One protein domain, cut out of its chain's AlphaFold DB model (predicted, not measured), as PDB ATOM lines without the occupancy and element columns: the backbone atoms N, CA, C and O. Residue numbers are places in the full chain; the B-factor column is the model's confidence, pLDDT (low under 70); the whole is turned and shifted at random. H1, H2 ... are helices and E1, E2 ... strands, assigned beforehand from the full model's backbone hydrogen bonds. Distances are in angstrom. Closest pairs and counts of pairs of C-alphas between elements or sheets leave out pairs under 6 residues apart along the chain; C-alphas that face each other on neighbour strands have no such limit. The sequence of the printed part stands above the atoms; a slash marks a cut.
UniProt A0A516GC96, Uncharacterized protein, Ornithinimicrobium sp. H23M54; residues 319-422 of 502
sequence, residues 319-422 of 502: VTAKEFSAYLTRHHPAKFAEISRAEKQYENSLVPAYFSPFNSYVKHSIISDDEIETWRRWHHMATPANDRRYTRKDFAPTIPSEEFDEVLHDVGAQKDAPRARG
ATOM      1  N   VAL A 319      38.565  42.383  36.876       74.19
ATOM      2  CA  VAL A 319      37.718  42.870  35.780       74.19
ATOM      3  C   VAL A 319      37.662  41.719  34.786       74.19
ATOM      4  O   VAL A 319      38.685  41.096  34.520       74.19
ATOM      5  N   THR A 320      36.483  41.331  34.317       83.50
ATOM      6  CA  THR A 320      36.388  40.354  33.218       83.50
ATOM      7  C   THR A 320      36.763  41.021  31.898       83.50
ATOM      8  O   THR A 320      36.625  42.237  31.769       83.50
ATOM      9  N   ALA A 321      37.170  40.245  30.891       87.94
ATOM     10  CA  ALA A 321      37.451  40.788  29.556       87.94
ATOM     11  C   ALA A 321      36.297  41.661  29.026       87.94
ATOM     12  O   ALA A 321      36.499  42.790  28.584       87.94
ATOM     13  N   LYS A 322      35.056  41.178  29.185       85.94
ATOM     14  CA  LYS A 322      33.835  41.894  28.790       85.94
ATOM     15  C   LYS A 322      33.641  43.210  29.548       85.94
ATOM     16  O   LYS A 322      33.303  44.221  28.937       85.94
ATOM     17  N   GLU A 323      33.829  43.207  30.868       85.00
ATOM     18  CA  GLU A 323      33.711  44.416  31.694       85.00
ATOM     19  C   GLU A 323      34.780  45.453  31.316       85.00
ATOM     20  O   GLU A 323      34.463  46.638  31.203       85.00
ATOM     21  N   PHE A 324      36.013  45.004  31.060       90.38
ATOM     22  CA  PHE A 324      37.121  45.880  30.687       90.38
ATOM     23  C   PHE A 324      36.952  46.450  29.275       90.38
ATOM     24  O   PHE A 324      37.111  47.649  29.072       90.38
ATOM     25  N   SER A 325      36.515  45.633  28.311       90.69
ATOM     26  CA  SER A 325      36.144  46.098  26.967       90.69
ATOM     27  C   SER A 325      35.074  47.189  27.014       90.69
ATOM     28  O   SER A 325      35.192  48.217  26.341       90.69
ATOM     29  N   ALA A 326      34.047  47.003  27.850       88.25
ATOM     30  CA  ALA A 326      32.991  47.990  28.021       88.25
ATOM     31  C   ALA A 326      33.525  49.300  28.633       88.25
ATOM     32  O   ALA A 326      33.115  50.375  28.193       88.25
ATOM     33  N   TYR A 327      34.446  49.213  29.601       90.94
ATOM     34  CA  TYR A 327      35.148  50.371  30.165       90.94
ATOM     35  C   TYR A 327      35.933  51.128  29.084       90.94
ATOM     36  O   TYR A 327      35.677  52.312  28.863       90.94
ATOM     37  N   LEU A 328      36.805  50.438  28.338       94.00
ATOM     38  CA  LEU A 328      37.621  51.047  27.279       94.00
ATOM     39  C   LEU A 328      36.762  51.688  26.184       94.00
ATOM     40  O   LEU A 328      37.081  52.767  25.697       94.00
ATOM     41  N   THR A 329      35.636  51.062  25.833       93.69
ATOM     42  CA  THR A 329      34.693  51.606  24.845       93.69
ATOM     43  C   THR A 329      34.062  52.920  25.310       93.69
ATOM     44  O   THR A 329      33.824  53.802  24.488       93.69
ATOM     45  N   ARG A 330      33.781  53.078  26.610       92.50
ATOM     46  CA  ARG A 330      33.181  54.307  27.153       92.50
ATOM     47  C   ARG A 330      34.198  55.423  27.344       92.50
ATOM     48  O   ARG A 330      33.920  56.555  26.963       92.50
ATOM     49  N   HIS A 331      35.346  55.101  27.930       94.44
ATOM     50  CA  HIS A 331      36.327  56.102  28.365       94.44
ATOM     51  C   HIS A 331      37.380  56.410  27.297       94.44
ATOM     52  O   HIS A 331      37.913  57.515  27.249       94.44
ATOM     53  N   HIS A 332      37.629  55.474  26.376       95.50
ATOM     54  CA  HIS A 332      38.645  55.606  25.328       95.50
ATOM     55  C   HIS A 332      38.185  55.066  23.955       95.50
ATOM     56  O   HIS A 332      38.913  54.295  23.316       95.50
ATOM     57  N   PRO A 333      37.007  55.477  23.439       96.94
ATOM     58  CA  PRO A 333      36.400  54.882  22.244       96.94
ATOM     59  C   PRO A 333      37.300  54.933  21.004       96.94
ATOM     60  O   PRO A 333      37.385  53.955  20.265       96.94
ATOM     61  N   ALA A 334      37.998  56.053  20.778       97.69
ATOM     62  CA  ALA A 334      38.854  56.227  19.605       97.69
ATOM     63  C   ALA A 334      40.077  55.296  19.633       97.69
ATOM     64  O   ALA A 334      40.360  54.630  18.637       97.69
ATOM     65  N   LYS A 335      40.769  55.211  20.779       97.88
ATOM     66  CA  LYS A 335      41.947  54.349  20.946       97.88
ATOM     67  C   LYS A 335      41.559  52.872  20.903       97.88
ATOM     68  O   LYS A 335      42.193  52.096  20.193       97.88
ATOM     69  N   PHE A 336      40.471  52.488  21.573       97.06
ATOM     70  CA  PHE A 336      40.016  51.099  21.568       97.06
ATOM     71  C   PHE A 336      39.557  50.635  20.173       97.06
ATOM     72  O   PHE A 336      39.935  49.554  19.726       97.06
ATOM     73  N   ALA A 337      38.820  51.468  19.430       97.31
ATOM     74  CA  ALA A 337      38.433  51.145  18.054       97.31
ATOM     75  C   ALA A 337      39.646  51.034  17.114       97.31
ATOM     76  O   ALA A 337      39.689  50.151  16.254       97.31
ATOM     77  N   GLU A 338      40.634  51.915  17.279       98.00
ATOM     78  CA  GLU A 338      41.849  51.910  16.469       98.00
ATOM     79  C   GLU A 338      42.709  50.670  16.726       98.00
ATOM     80  O   GLU A 338      43.110  50.011  15.765       98.00
ATOM     81  N   ILE A 339      42.937  50.295  17.988       97.69
ATOM     82  CA  ILE A 339      43.730  49.101  18.300       97.69
ATOM     83  C   ILE A 339      43.027  47.818  17.834       97.69
ATOM     84  O   ILE A 339      43.676  46.948  17.258       97.69
ATOM     85  N   SER A 340      41.696  47.725  17.965       96.56
ATOM     86  CA  SER A 340      40.927  46.590  17.431       96.56
ATOM     87  C   SER A 340      41.006  46.492  15.906       96.56
ATOM     88  O   SER A 340      41.110  45.394  15.355       96.56
ATOM     89  N   ARG A 341      40.979  47.631  15.200       97.62
ATOM     90  CA  ARG A 341      41.172  47.683  13.743       97.62
ATOM     91  C   ARG A 341      42.578  47.222  13.359       97.62
ATOM     92  O   ARG A 341      42.706  46.435  12.421       97.62
ATOM     93  N   ALA A 342      43.601  47.717  14.056       97.19
ATOM     94  CA  ALA A 342      44.997  47.380  13.803       97.19
ATOM     95  C   ALA A 342      45.276  45.888  14.042       97.19
ATOM     96  O   ALA A 342      45.853  45.251  13.166       97.19
ATOM     97  N   GLU A 343      44.790  45.305  15.147       95.56
ATOM     98  CA  GLU A 343      44.940  43.868  15.445       95.56
ATOM     99  C   GLU A 343      44.287  43.015  14.357       95.56
ATOM    100  O   GLU A 343      44.938  42.145  13.786       95.56
ATOM    101  N   LYS A 344      43.058  43.353  13.948       95.56
ATOM    102  CA  LYS A 344      42.386  42.659  12.845       95.56
ATOM    103  C   LYS A 344      43.154  42.780  11.524       95.56
ATOM    104  O   LYS A 344      43.194  41.825  10.753       95.56
ATOM    105  N   GLN A 345      43.720  43.944  11.207       95.94
ATOM    106  CA  GLN A 345      44.487  44.123   9.969       95.94
ATOM    107  C   GLN A 345      45.812  43.349  10.011       95.94
ATOM    108  O   GLN A 345      46.189  42.749   9.007       95.94
ATOM    109  N   TYR A 346      46.476  43.334  11.166       95.12
ATOM    110  CA  TYR A 346      47.705  42.587  11.406       95.12
ATOM    111  C   TYR A 346      47.477  41.071  11.294       95.12
ATOM    112  O   TYR A 346      48.195  40.407  10.552       95.12
ATOM    113  N   GLU A 347      46.436  40.534  11.938       92.38
ATOM    114  CA  GLU A 347      46.063  39.108  11.873       92.38
ATOM    115  C   GLU A 347      45.693  38.642  10.455       92.38
ATOM    116  O   GLU A 347      45.944  37.494  10.098       92.38
ATOM    117  N   ASN A 348      45.114  39.527   9.634       94.19
ATOM    118  CA  ASN A 348      44.746  39.229   8.244       94.19
ATOM    119  C   ASN A 348      45.865  39.522   7.231       94.19
ATOM    120  O   ASN A 348      45.669  39.334   6.027       94.19
ATOM    121  N   SER A 349      47.016  40.026   7.678       92.19
ATOM    122  CA  SER A 349      48.106  40.367   6.774       92.19
ATOM    123  C   SER A 349      48.813  39.113   6.270       92.19
ATOM    124  O   SER A 349      49.246  38.264   7.043       92.19
ATOM    125  N   LEU A 350      48.982  39.019   4.949       89.00
ATOM    126  CA  LEU A 350      49.816  37.991   4.314       89.00
ATOM    127  C   LEU A 350      51.310  38.342   4.363       89.00
ATOM    128  O   LEU A 350      52.155  37.533   3.982       89.00
ATOM    129  N   VAL A 351      51.640  39.564   4.790       83.62
ATOM    130  CA  VAL A 351      53.018  40.034   4.901       83.62
ATOM    131  C   VAL A 351      53.613  39.469   6.193       83.62
ATOM    132  O   VAL A 351      53.040  39.696   7.259       83.62
ATOM    133  N   PRO A 352      54.756  38.754   6.145       79.81
ATOM    134  CA  PRO A 352      55.385  38.234   7.353       79.81
ATOM    135  C   PRO A 352      55.622  39.349   8.377       79.81
ATOM    136  O   PRO A 352      56.066  40.436   8.004       79.81
ATOM    137  N   ALA A 353      55.397  39.063   9.664       79.56
ATOM    138  CA  ALA A 353      55.509  40.033  10.763       79.56
ATOM    139  C   ALA A 353      56.835  40.824  10.778       79.56
ATOM    140  O   ALA A 353      56.875  41.961  11.236       79.56
ATOM    141  N   TYR A 354      57.910  40.243  10.231       77.56
ATOM    142  CA  TYR A 354      59.207  40.904  10.072       77.56
ATOM    143  C   TYR A 354      59.173  42.125   9.133       77.56
ATOM    144  O   TYR A 354      59.867  43.106   9.375       77.56
ATOM    145  N   PHE A 355      58.367  42.087   8.070       87.00
ATOM    146  CA  PHE A 355      58.298  43.157   7.067       87.00
ATOM    147  C   PHE A 355      57.252  44.226   7.393       87.00
ATOM    148  O   PHE A 355      57.230  45.289   6.775       87.00
ATOM    149  N   SER A 356      56.353  43.954   8.332       87.81
ATOM    150  CA  SER A 356      55.337  44.901   8.782       87.81
ATOM    151  C   SER A 356      55.054  44.639  10.258       87.81
ATOM    152  O   SER A 356      54.164  43.845  10.574       87.81
ATOM    153  N   PRO A 357      55.848  45.241  11.161       92.81
ATOM    154  CA  PRO A 357      55.595  45.147  12.592       92.81
ATOM    155  C   PRO A 357      54.215  45.719  12.936       92.81
ATOM    156  O   PRO A 357      53.681  46.559  12.221       92.81
ATOM    157  N   PHE A 358      53.631  45.274  14.049       94.25
ATOM    158  CA  PHE A 358      52.275  45.663  14.455       94.25
ATOM    159  C   PHE A 358      52.034  47.186  14.463       94.25
ATOM    160  O   PHE A 358      50.968  47.645  14.057       94.25
ATOM    161  N   ASN A 359      53.033  47.973  14.868       95.44
ATOM    162  CA  ASN A 359      52.939  49.434  14.913       95.44
ATOM    163  C   ASN A 359      52.652  50.077  13.544       95.44
ATOM    164  O   ASN A 359      51.976  51.097  13.510       95.44
ATOM    165  N   SER A 360      53.058  49.470  12.419       95.56
ATOM    166  CA  SER A 360      52.772  50.013  11.081       95.56
ATOM    167  C   SER A 360      51.285  49.968  10.712       95.56
ATOM    168  O   SER A 360      50.859  50.622   9.759       95.56
ATOM    169  N   TYR A 361      50.486  49.212  11.469       96.06
ATOM    170  CA  TYR A 361      49.040  49.117  11.307       96.06
ATOM    171  C   TYR A 361      48.277  50.108  12.188       96.06
ATOM    172  O   TYR A 361      47.064  50.225  12.009       96.06
ATOM    173  N   VAL A 362      48.944  50.819  13.105       97.50
ATOM    174  CA  VAL A 362      48.326  51.750  14.061       97.50
ATOM    175  C   VAL A 362      48.441  53.192  13.563       97.50
ATOM    176  O   VAL A 362      49.482  53.643  13.097       97.50
ATOM    177  N   LYS A 363      47.360  53.964  13.671       97.81
ATOM    178  CA  LYS A 363      47.365  55.403  13.392       97.81
ATOM    179  C   LYS A 363      47.975  56.165  14.567       97.81
ATOM    180  O   LYS A 363      47.300  56.412  15.565       97.81
ATOM    181  N   HIS A 364      49.204  56.640  14.383       96.81
ATOM    182  CA  HIS A 364      49.956  57.388  15.403       96.81
ATOM    183  C   HIS A 364      49.288  58.693  15.870       96.81
ATOM    184  O   HIS A 364      49.565  59.189  16.955       96.81
ATOM    185  N   SER A 365      48.360  59.246  15.080       97.38
ATOM    186  CA  SER A 365      47.545  60.398  15.485       97.38
ATOM    187  C   SER A 365      46.467  60.061  16.527       97.38
ATOM    188  O   SER A 365      45.800  60.969  17.015       97.38
ATOM    189  N   ILE A 366      46.229  58.773  16.803       97.38
ATOM    190  CA  ILE A 366      45.228  58.278  17.761       97.38
ATOM    191  C   ILE A 366      45.911  57.596  18.956       97.38
ATOM    192  O   ILE A 366      45.502  57.829  20.092       97.38
ATOM    193  N   ILE A 367      46.931  56.770  18.704       97.44
ATOM    194  CA  ILE A 367      47.735  56.078  19.725       97.44
ATOM    195  C   ILE A 367      49.203  56.360  19.414       97.44
ATOM    196  O   ILE A 367      49.664  55.974  18.342       97.44
ATOM    197  N   SER A 368      49.927  57.033  20.307       97.31
ATOM    198  CA  SER A 368      51.347  57.341  20.095       97.31
ATOM    199  C   SER A 368      52.226  56.091  20.198       97.31
ATOM    200  O   SER A 368      51.814  55.082  20.767       97.31
ATOM    201  N   ASP A 369      53.443  56.147  19.650       95.44
ATOM    202  CA  ASP A 369      54.366  54.999  19.592       95.44
ATOM    203  C   ASP A 369      54.634  54.340  20.951       95.44
ATOM    204  O   ASP A 369      54.692  53.114  21.052       95.44
ATOM    205  N   ASP A 370      54.765  55.150  21.998       96.06
ATOM    206  CA  ASP A 370      55.001  54.718  23.374       96.06
ATOM    207  C   ASP A 370      53.775  54.053  24.023       96.06
ATOM    208  O   ASP A 370      53.915  53.263  24.957       96.06
ATOM    209  N   GLU A 371      52.576  54.307  23.499       95.69
ATOM    210  CA  GLU A 371      51.322  53.748  24.000       95.69
ATOM    211  C   GLU A 371      50.917  52.435  23.300       95.69
ATOM    212  O   GLU A 371      50.100  51.683  23.842       95.69
ATOM    213  N   ILE A 372      51.466  52.132  22.115       96.44
ATOM    214  CA  ILE A 372      51.012  51.015  21.259       96.44
ATOM    215  C   ILE A 372      51.022  49.674  21.999       96.44
ATOM    216  O   ILE A 372      50.032  48.943  21.953       96.44
ATOM    217  N   GLU A 373      52.110  49.344  22.699       95.44
ATOM    218  CA  GLU A 373      52.238  48.059  23.401       95.44
ATOM    219  C   GLU A 373      51.251  47.947  24.576       95.44
ATOM    220  O   GLU A 373      50.639  46.897  24.788       95.44
ATOM    221  N   THR A 374      51.026  49.049  25.298       94.56
ATOM    222  CA  THR A 374      50.028  49.127  26.372       94.56
ATOM    223  C   THR A 374      48.623  48.880  25.829       94.56
ATOM    224  O   THR A 374      47.916  48.001  26.328       94.56
ATOM    225  N   TRP A 375      48.235  49.579  24.758       96.12
ATOM    226  CA  TRP A 375      46.917  49.408  24.139       96.12
ATOM    227  C   TRP A 375      46.725  48.025  23.542       96.12
ATOM    228  O   TRP A 375      45.635  47.460  23.654       96.12
ATOM    229  N   ARG A 376      47.772  47.448  22.954       95.06
ATOM    230  CA  ARG A 376      47.727  46.081  22.442       95.06
ATOM    231  C   ARG A 376      47.480  45.073  23.565       95.06
ATOM    232  O   ARG A 376      46.596  44.225  23.440       95.06
ATOM    233  N   ARG A 377      48.175  45.215  24.699       93.62
ATOM    234  CA  ARG A 377      47.942  44.382  25.889       93.62
ATOM    235  C   ARG A 377      46.523  44.550  26.425       93.62
ATOM    236  O   ARG A 377      45.855  43.552  26.691       93.62
ATOM    237  N   TRP A 378      46.038  45.784  26.544       94.75
ATOM    238  CA  TRP A 378      44.666  46.054  26.984       94.75
ATOM    239  C   TRP A 378      43.630  45.463  26.033       94.75
ATOM    240  O   TRP A 378      42.642  44.896  26.493       94.75
ATOM    241  N   HIS A 379      43.872  45.526  24.723       94.94
ATOM    242  CA  HIS A 379      43.023  44.897  23.721       94.94
ATOM    243  C   HIS A 379      42.957  43.376  23.903       94.94
ATOM    244  O   HIS A 379      41.862  42.812  23.935       94.94
ATOM    245  N   HIS A 380      44.095  42.706  24.108       92.50
ATOM    246  CA  HIS A 380      44.116  41.267  24.401       92.50
ATOM    247  C   HIS A 380      43.395  40.924  25.708       92.50
ATOM    248  O   HIS A 380      42.691  39.918  25.763       92.50
ATOM    249  N   MET A 381      43.510  41.763  26.741       91.94
ATOM    250  CA  MET A 381      42.769  41.586  27.998       91.94
ATOM    251  C   MET A 381      41.260  41.813  27.830       91.94
ATOM    252  O   MET A 381      40.459  41.159  28.486       91.94
ATOM    253  N   ALA A 382      40.860  42.737  26.959       92.88
ATOM    254  CA  ALA A 382      39.466  43.068  26.677       92.88
ATOM    255  C   ALA A 382      38.792  42.089  25.696       92.88
ATOM    256  O   ALA A 382      37.565  42.069  25.587       92.88
ATOM    257  N   THR A 383      39.566  41.270  24.979       88.12
ATOM    258  CA  THR A 383      39.030  40.350  23.970       88.12
ATOM    259  C   THR A 383      38.490  39.074  24.639       88.12
ATOM    260  O   THR A 383      39.207  38.470  25.436       88.12
ATOM    261  N   PRO A 384      37.256  38.610  24.340       73.38
ATOM    262  CA  PRO A 384      36.555  37.558  25.099       73.38
ATOM    263  C   PRO A 384      37.102  36.124  24.979       73.38
ATOM    264  O   PRO A 384      36.341  35.176  25.139       73.38
ATOM    265  N   ALA A 385      38.389  35.931  24.683       66.06
ATOM    266  CA  ALA A 385      38.937  34.614  24.365       66.06
ATOM    267  C   ALA A 385      38.778  33.591  25.505       66.06
ATOM    268  O   ALA A 385      38.793  32.401  25.230       66.06
ATOM    269  N   ASN A 386      38.591  34.038  26.754       55.44
ATOM    270  CA  ASN A 386      38.229  33.216  27.909       55.44
ATOM    271  C   ASN A 386      37.465  34.088  28.925       55.44
ATOM    272  O   ASN A 386      37.717  35.291  28.993       55.44
ATOM    273  N   ASP A 387      36.613  33.509  29.782       67.69
ATOM    274  CA  ASP A 387      35.987  34.175  30.951       67.69
ATOM    275  C   ASP A 387      37.019  34.557  32.047       67.69
ATOM    276  O   ASP A 387      36.774  34.477  33.256       67.69
ATOM    277  N   ARG A 388      38.229  34.950  31.630       79.06
ATOM    278  CA  ARG A 388      39.353  35.298  32.484       79.06
ATOM    279  C   ARG A 388      39.005  36.517  33.331       79.06
ATOM    280  O   ARG A 388      38.398  37.489  32.876       79.06
ATOM    281  N   ARG A 389      39.432  36.448  34.588       79.81
ATOM    282  CA  ARG A 389      39.334  37.517  35.579       79.81
ATOM    283  C   ARG A 389      40.712  38.158  35.713       79.81
ATOM    284  O   ARG A 389      41.666  37.462  36.040       79.81
ATOM    285  N   TYR A 390      40.804  39.456  35.455       79.69
ATOM    286  CA  TYR A 390      42.047  40.223  35.546       79.69
ATOM    287  C   TYR A 390      42.070  41.026  36.828       79.69
ATOM    288  O   TYR A 390      41.241  41.906  37.011       79.69
ATOM    289  N   THR A 391      42.997  40.725  37.717       73.94
ATOM    290  CA  THR A 391      43.197  41.425  38.983       73.94
ATOM    291  C   THR A 391      44.039  42.688  38.807       73.94
ATOM    292  O   THR A 391      44.650  42.901  37.762       73.94
ATOM    293  N   ARG A 392      44.175  43.491  39.869       74.75
ATOM    294  CA  ARG A 392      45.143  44.603  39.912       74.75
ATOM    295  C   ARG A 392      46.547  44.187  39.468       74.75
ATOM    296  O   ARG A 392      47.220  44.972  38.820       74.75
ATOM    297  N   LYS A 393      46.983  42.966  39.793       73.00
ATOM    298  CA  LYS A 393      48.303  42.453  39.404       73.00
ATOM    299  C   LYS A 393      48.434  42.292  37.893       73.00
ATOM    300  O   LYS A 393      49.479  42.619  37.344       73.00
ATOM    301  N   ASP A 394      47.380  41.821  37.229       83.25
ATOM    302  CA  ASP A 394      47.364  41.686  35.771       83.25
ATOM    303  C   ASP A 394      47.480  43.060  35.083       83.25
ATOM    304  O   ASP A 394      48.076  43.165  34.016       83.25
ATOM    305  N   PHE A 395      46.952  44.112  35.719       83.19
ATOM    306  CA  PHE A 395      46.967  45.485  35.210       83.19
ATOM    307  C   PHE A 395      48.178  46.320  35.631       83.19
ATOM    308  O   PHE A 395      48.545  47.233  34.895       83.19
ATOM    309  N   ALA A 396      48.824  45.994  36.755       81.50
ATOM    310  CA  ALA A 396      49.919  46.763  37.352       81.50
ATOM    311  C   ALA A 396      51.061  47.142  36.387       81.50
ATOM    312  O   ALA A 396      51.607  48.231  36.540       81.50
ATOM    313  N   PRO A 397      51.422  46.324  35.373       88.50
ATOM    314  CA  PRO A 397      52.438  46.720  34.401       88.50
ATOM    315  C   PRO A 397      52.018  47.841  33.437       88.50
ATOM    316  O   PRO A 397      52.867  48.328  32.701       88.50
ATOM    317  N   THR A 398      50.725  48.178  33.352       87.62
ATOM    318  CA  THR A 398      50.180  49.059  32.299       87.62
ATOM    319  C   THR A 398      49.141  50.078  32.762       87.62
ATOM    320  O   THR A 398      48.936  51.051  32.053       87.62
ATOM    321  N   ILE A 399      48.486  49.873  33.907       84.69
ATOM    322  CA  ILE A 399      47.509  50.801  34.493       84.69
ATOM    323  C   ILE A 399      47.989  51.158  35.906       84.69
ATOM    324  O   ILE A 399      48.183  50.243  36.719       84.69
ATOM    325  N   PRO A 400      48.175  52.452  36.226       84.19
ATOM    326  CA  PRO A 400      48.424  52.914  37.585       84.19
ATOM    327  C   PRO A 400      47.348  52.457  38.572       84.19
ATOM    328  O   PRO A 400      46.204  52.166  38.224       84.19
ATOM    329  N   SER A 401      47.704  52.401  39.851       66.88
ATOM    330  CA  SER A 401      46.793  51.895  40.879       66.88
ATOM    331  C   SER A 401      45.501  52.708  40.997       66.88
ATOM    332  O   SER A 401      44.457  52.124  41.288       66.88
ATOM    333  N   GLU A 402      45.581  54.015  40.775       73.69
ATOM    334  CA  GLU A 402      44.477  54.969  40.839       73.69
ATOM    335  C   GLU A 402      43.515  54.780  39.660       73.69
ATOM    336  O   GLU A 402      42.316  54.608  39.867       73.69
ATOM    337  N   GLU A 403      44.040  54.699  38.435       80.88
ATOM    338  CA  GLU A 403      43.241  54.465  37.224       80.88
ATOM    339  C   GLU A 403      42.544  53.097  37.278       80.88
ATOM    340  O   GLU A 403      41.383  52.951  36.901       80.88
ATOM    341  N   PHE A 404      43.194  52.079  37.851       77.25
ATOM    342  CA  PHE A 404      42.534  50.793  38.044       77.25
ATOM    343  C   PHE A 404      41.371  50.860  39.049       77.25
ATOM    344  O   PHE A 404      40.401  50.112  38.914       77.25
ATOM    345  N   ASP A 405      41.422  51.742  40.053       68.19
ATOM    346  CA  ASP A 405      40.273  51.977  40.936       68.19
ATOM    347  C   ASP A 405      39.100  52.638  40.193       68.19
ATOM    348  O   ASP A 405      37.946  52.289  40.459       68.19
ATOM    349  N   GLU A 406      39.371  53.492  39.205       77.12
ATOM    350  CA  GLU A 406      38.341  54.068  38.329       77.12
ATOM    351  C   GLU A 406      37.673  53.002  37.453       77.12
ATOM    352  O   GLU A 406      36.440  52.950  37.390       77.12
ATOM    353  N   VAL A 407      38.459  52.085  36.867       80.62
ATOM    354  CA  VAL A 407      37.932  50.927  36.119       80.62
ATOM    355  C   VAL A 407      36.955  50.135  36.984       80.62
ATOM    356  O   VAL A 407      35.863  49.774  36.545       80.62
ATOM    357  N   LEU A 408      37.328  49.861  38.233       70.12
ATOM    358  CA  LEU A 408      36.499  49.086  39.151       70.12
ATOM    359  C   LEU A 408      35.231  49.820  39.570       70.12
ATOM    360  O   LEU A 408      34.177  49.189  39.666       70.12
ATOM    361  N   HIS A 409      35.327  51.127  39.813       69.00
ATOM    362  CA  HIS A 409      34.181  51.964  40.136       69.00
ATOM    363  C   HIS A 409      33.179  51.995  38.973       69.00
ATOM    364  O   HIS A 409      31.995  51.710  39.165       69.00
ATOM    365  N   ASP A 410      33.659  52.256  37.756       76.06
ATOM    366  CA  ASP A 410      32.837  52.282  36.547       76.06
ATOM    367  C   ASP A 410      32.192  50.916  36.271       76.06
ATOM    368  O   ASP A 410      30.982  50.833  36.055       76.06
ATOM    369  N   VAL A 411      32.962  49.825  36.365       69.44
ATOM    370  CA  VAL A 411      32.452  48.456  36.199       69.44
ATOM    371  C   VAL A 411      31.425  48.097  37.268       69.44
ATOM    372  O   VAL A 411      30.392  47.507  36.948       69.44
ATOM    373  N   GLY A 412      31.663  48.473  38.524       61.59
ATOM    374  CA  GLY A 412      30.725  48.256  39.625       61.59
ATOM    375  C   GLY A 412      29.399  49.006  39.461       61.59
ATOM    376  O   GLY A 412      28.369  48.513  39.921       61.59
ATOM    377  N   ALA A 413      29.404  50.153  38.776       63.59
ATOM    378  CA  ALA A 413      28.229  51.002  38.579       63.59
ATOM    379  C   ALA A 413      27.315  50.577  37.406       63.59
ATOM    380  O   ALA A 413      26.188  51.071  37.297       63.59
ATOM    381  N   GLN A 414      27.746  49.679  36.510       60.69
ATOM    382  CA  GLN A 414      26.959  49.326  35.317       60.69
ATOM    383  C   GLN A 414      25.735  48.486  35.688       60.69
ATOM    384  O   GLN A 414      25.910  47.380  36.167       60.69
ATOM    385  N   LYS A 415      24.510  48.905  35.342       57.69
ATOM    386  CA  LYS A 415      23.237  48.193  35.631       57.69
ATOM    387  C   LYS A 415      23.215  46.682  35.309       57.69
ATOM    388  O   LYS A 415      22.451  45.941  35.930       57.69
ATOM    389  N   ASP A 416      24.035  46.242  34.353       53.81
ATOM    390  CA  ASP A 416      24.119  44.860  33.861       53.81
ATOM    391  C   ASP A 416      25.508  44.235  34.031       53.81
ATOM    392  O   ASP A 416      25.727  43.112  33.563       53.81
ATOM    393  N   ALA A 417      26.451  44.926  34.689       50.44
ATOM    394  CA  ALA A 417      27.689  44.272  35.080       50.44
ATOM    395  C   ALA A 417      27.306  43.023  35.871       50.44
ATOM    396  O   ALA A 417      26.406  43.109  36.722       50.44
ATOM    397  N   PRO A 418      27.992  41.885  35.645       46.78
ATOM    398  CA  PRO A 418      27.885  40.740  36.524       46.78
ATOM    399  C   PRO A 418      27.851  41.229  37.970       46.78
ATOM    400  O   PRO A 418      26.946  40.871  38.689       46.78
ATOM    401  N   ARG A 419      28.672  42.199  38.373       50.84
ATOM    402  CA  ARG A 419      28.685  42.747  39.741       50.84
ATOM    403  C   ARG A 419      27.498  43.611  40.160       50.84
ATOM    404  O   ARG A 419      27.059  43.445  41.293       50.84
ATOM    405  N   ALA A 420      26.931  44.457  39.298       38.38
ATOM    406  CA  ALA A 420      25.690  45.165  39.643       38.38
ATOM    407  C   ALA A 420      24.481  44.225  39.711       38.38
ATOM    408  O   ALA A 420      23.466  44.538  40.333       38.38
ATOM    409  N   ARG A 421      24.609  43.043  39.098       40.28
ATOM    410  CA  ARG A 421      23.657  41.935  39.170       40.28
ATOM    411  C   ARG A 421      24.281  40.657  39.755       40.28
ATOM    412  O   ARG A 421      23.902  39.573  39.322       40.28
ATOM    413  N   GLY A 422      25.161  40.749  40.761       35.22
ATOM    414  CA  GLY A 422      25.695  39.597  41.514       35.22
ATOM    415  C   GLY A 422      26.207  38.400  40.682       35.22
ATOM    416  O   GLY A 422      25.664  37.297  40.763       35.22
TER     417      GLY A 422
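What this domain is: This is residues 319 to 422 of the 502 residues of an uncharacterized protein of Ornithinimicrobium sp. H23M54 (UniProt A0A516GC96). Helices H1, H2 and H4 are set crosswise as a triangle, with H4 nearest the middle and nearly at right angles to H2; H6 crosses H1 towards one end of the elongated shape. Short H3 packs on H2 towards the other end, where residues 350 to 355 stick out as a free loop, while residues 319 to 320 make a short antiparallel pairing with residues 389 to 390 of E1, just before short H5. The printed part has 104 residues, with six named helices and one named strand in the order H1, H2, H3, H4, E1, H5, H6; it is mostly helix, and E1 pairs with no named strand. It is compact, with a radius of gyration of the C-alphas of 14.7 A, and spans 47 by 25 by 23 A.

Where its parts are: The longest helix, H2, is residues 333 to 347, 21.2 A from first to last C-alpha, beginning at C-alpha 333 (36.400, 54.882, 22.244). Before it comes H1, residues 321 to 331, 15.4 A, with C-alpha 321 at (37.451, 40.788, 29.556). After H2 follow H3, residues 358 to 361, and H4, residues 372 to 382, 15.0 A. E1 is residues 389 to 391 and H5 residues 392 to 395. H6, residues 401 to 413, is 18.7 A long and ends at C-alpha 413 (28.229, 51.002, 38.579).

How they stand to each other: H2 and H4 touch about perpendicular, at 89 degrees, with the C-alphas of Ile 339 and Arg 376 closest at 6.5 A. H2 touches H3 with residues 342 to 346 alone; the closest C-alphas, of Ala 342 and Tyr 361, are 5.1 A apart. H1 and H2 only just touch, with 3 pairs of C-alphas within 8 A, and only at the corner, Leu 328 and Phe 336 being closest at 6.2 A. H1 touches H4 at a steep tilt of 52 degrees, opposite ways, the C-alphas of Ala 321 and Ala 382 closest at 4.2 A. H6 touches H1 with residues 407 to 411 alone, about perpendicular at 80 degrees; Glu 323 and Val 411 have the closest C-alphas, 6.2 A apart. H5 and H6 only just touch, with 3 pairs of C-alphas within 8 A, the closest being Arg 392 and Phe 404 at 7.0 A. H2 and H6 are apart. In H1, H2, H4 and H6 every O i to N i+4 pair is within hydrogen-bond range; H3 and H5 are too short for such a pair.

The domain as a whole: The C-alphas farthest apart, of Phe 355 and Gly 422, are 47.6 A from each other. The printed part has no cut, and no link is long. Mean pLDDT of the printed part is 83.8; residues 385 to 387, 401, 405, 409 and 411 to 422 are under 70.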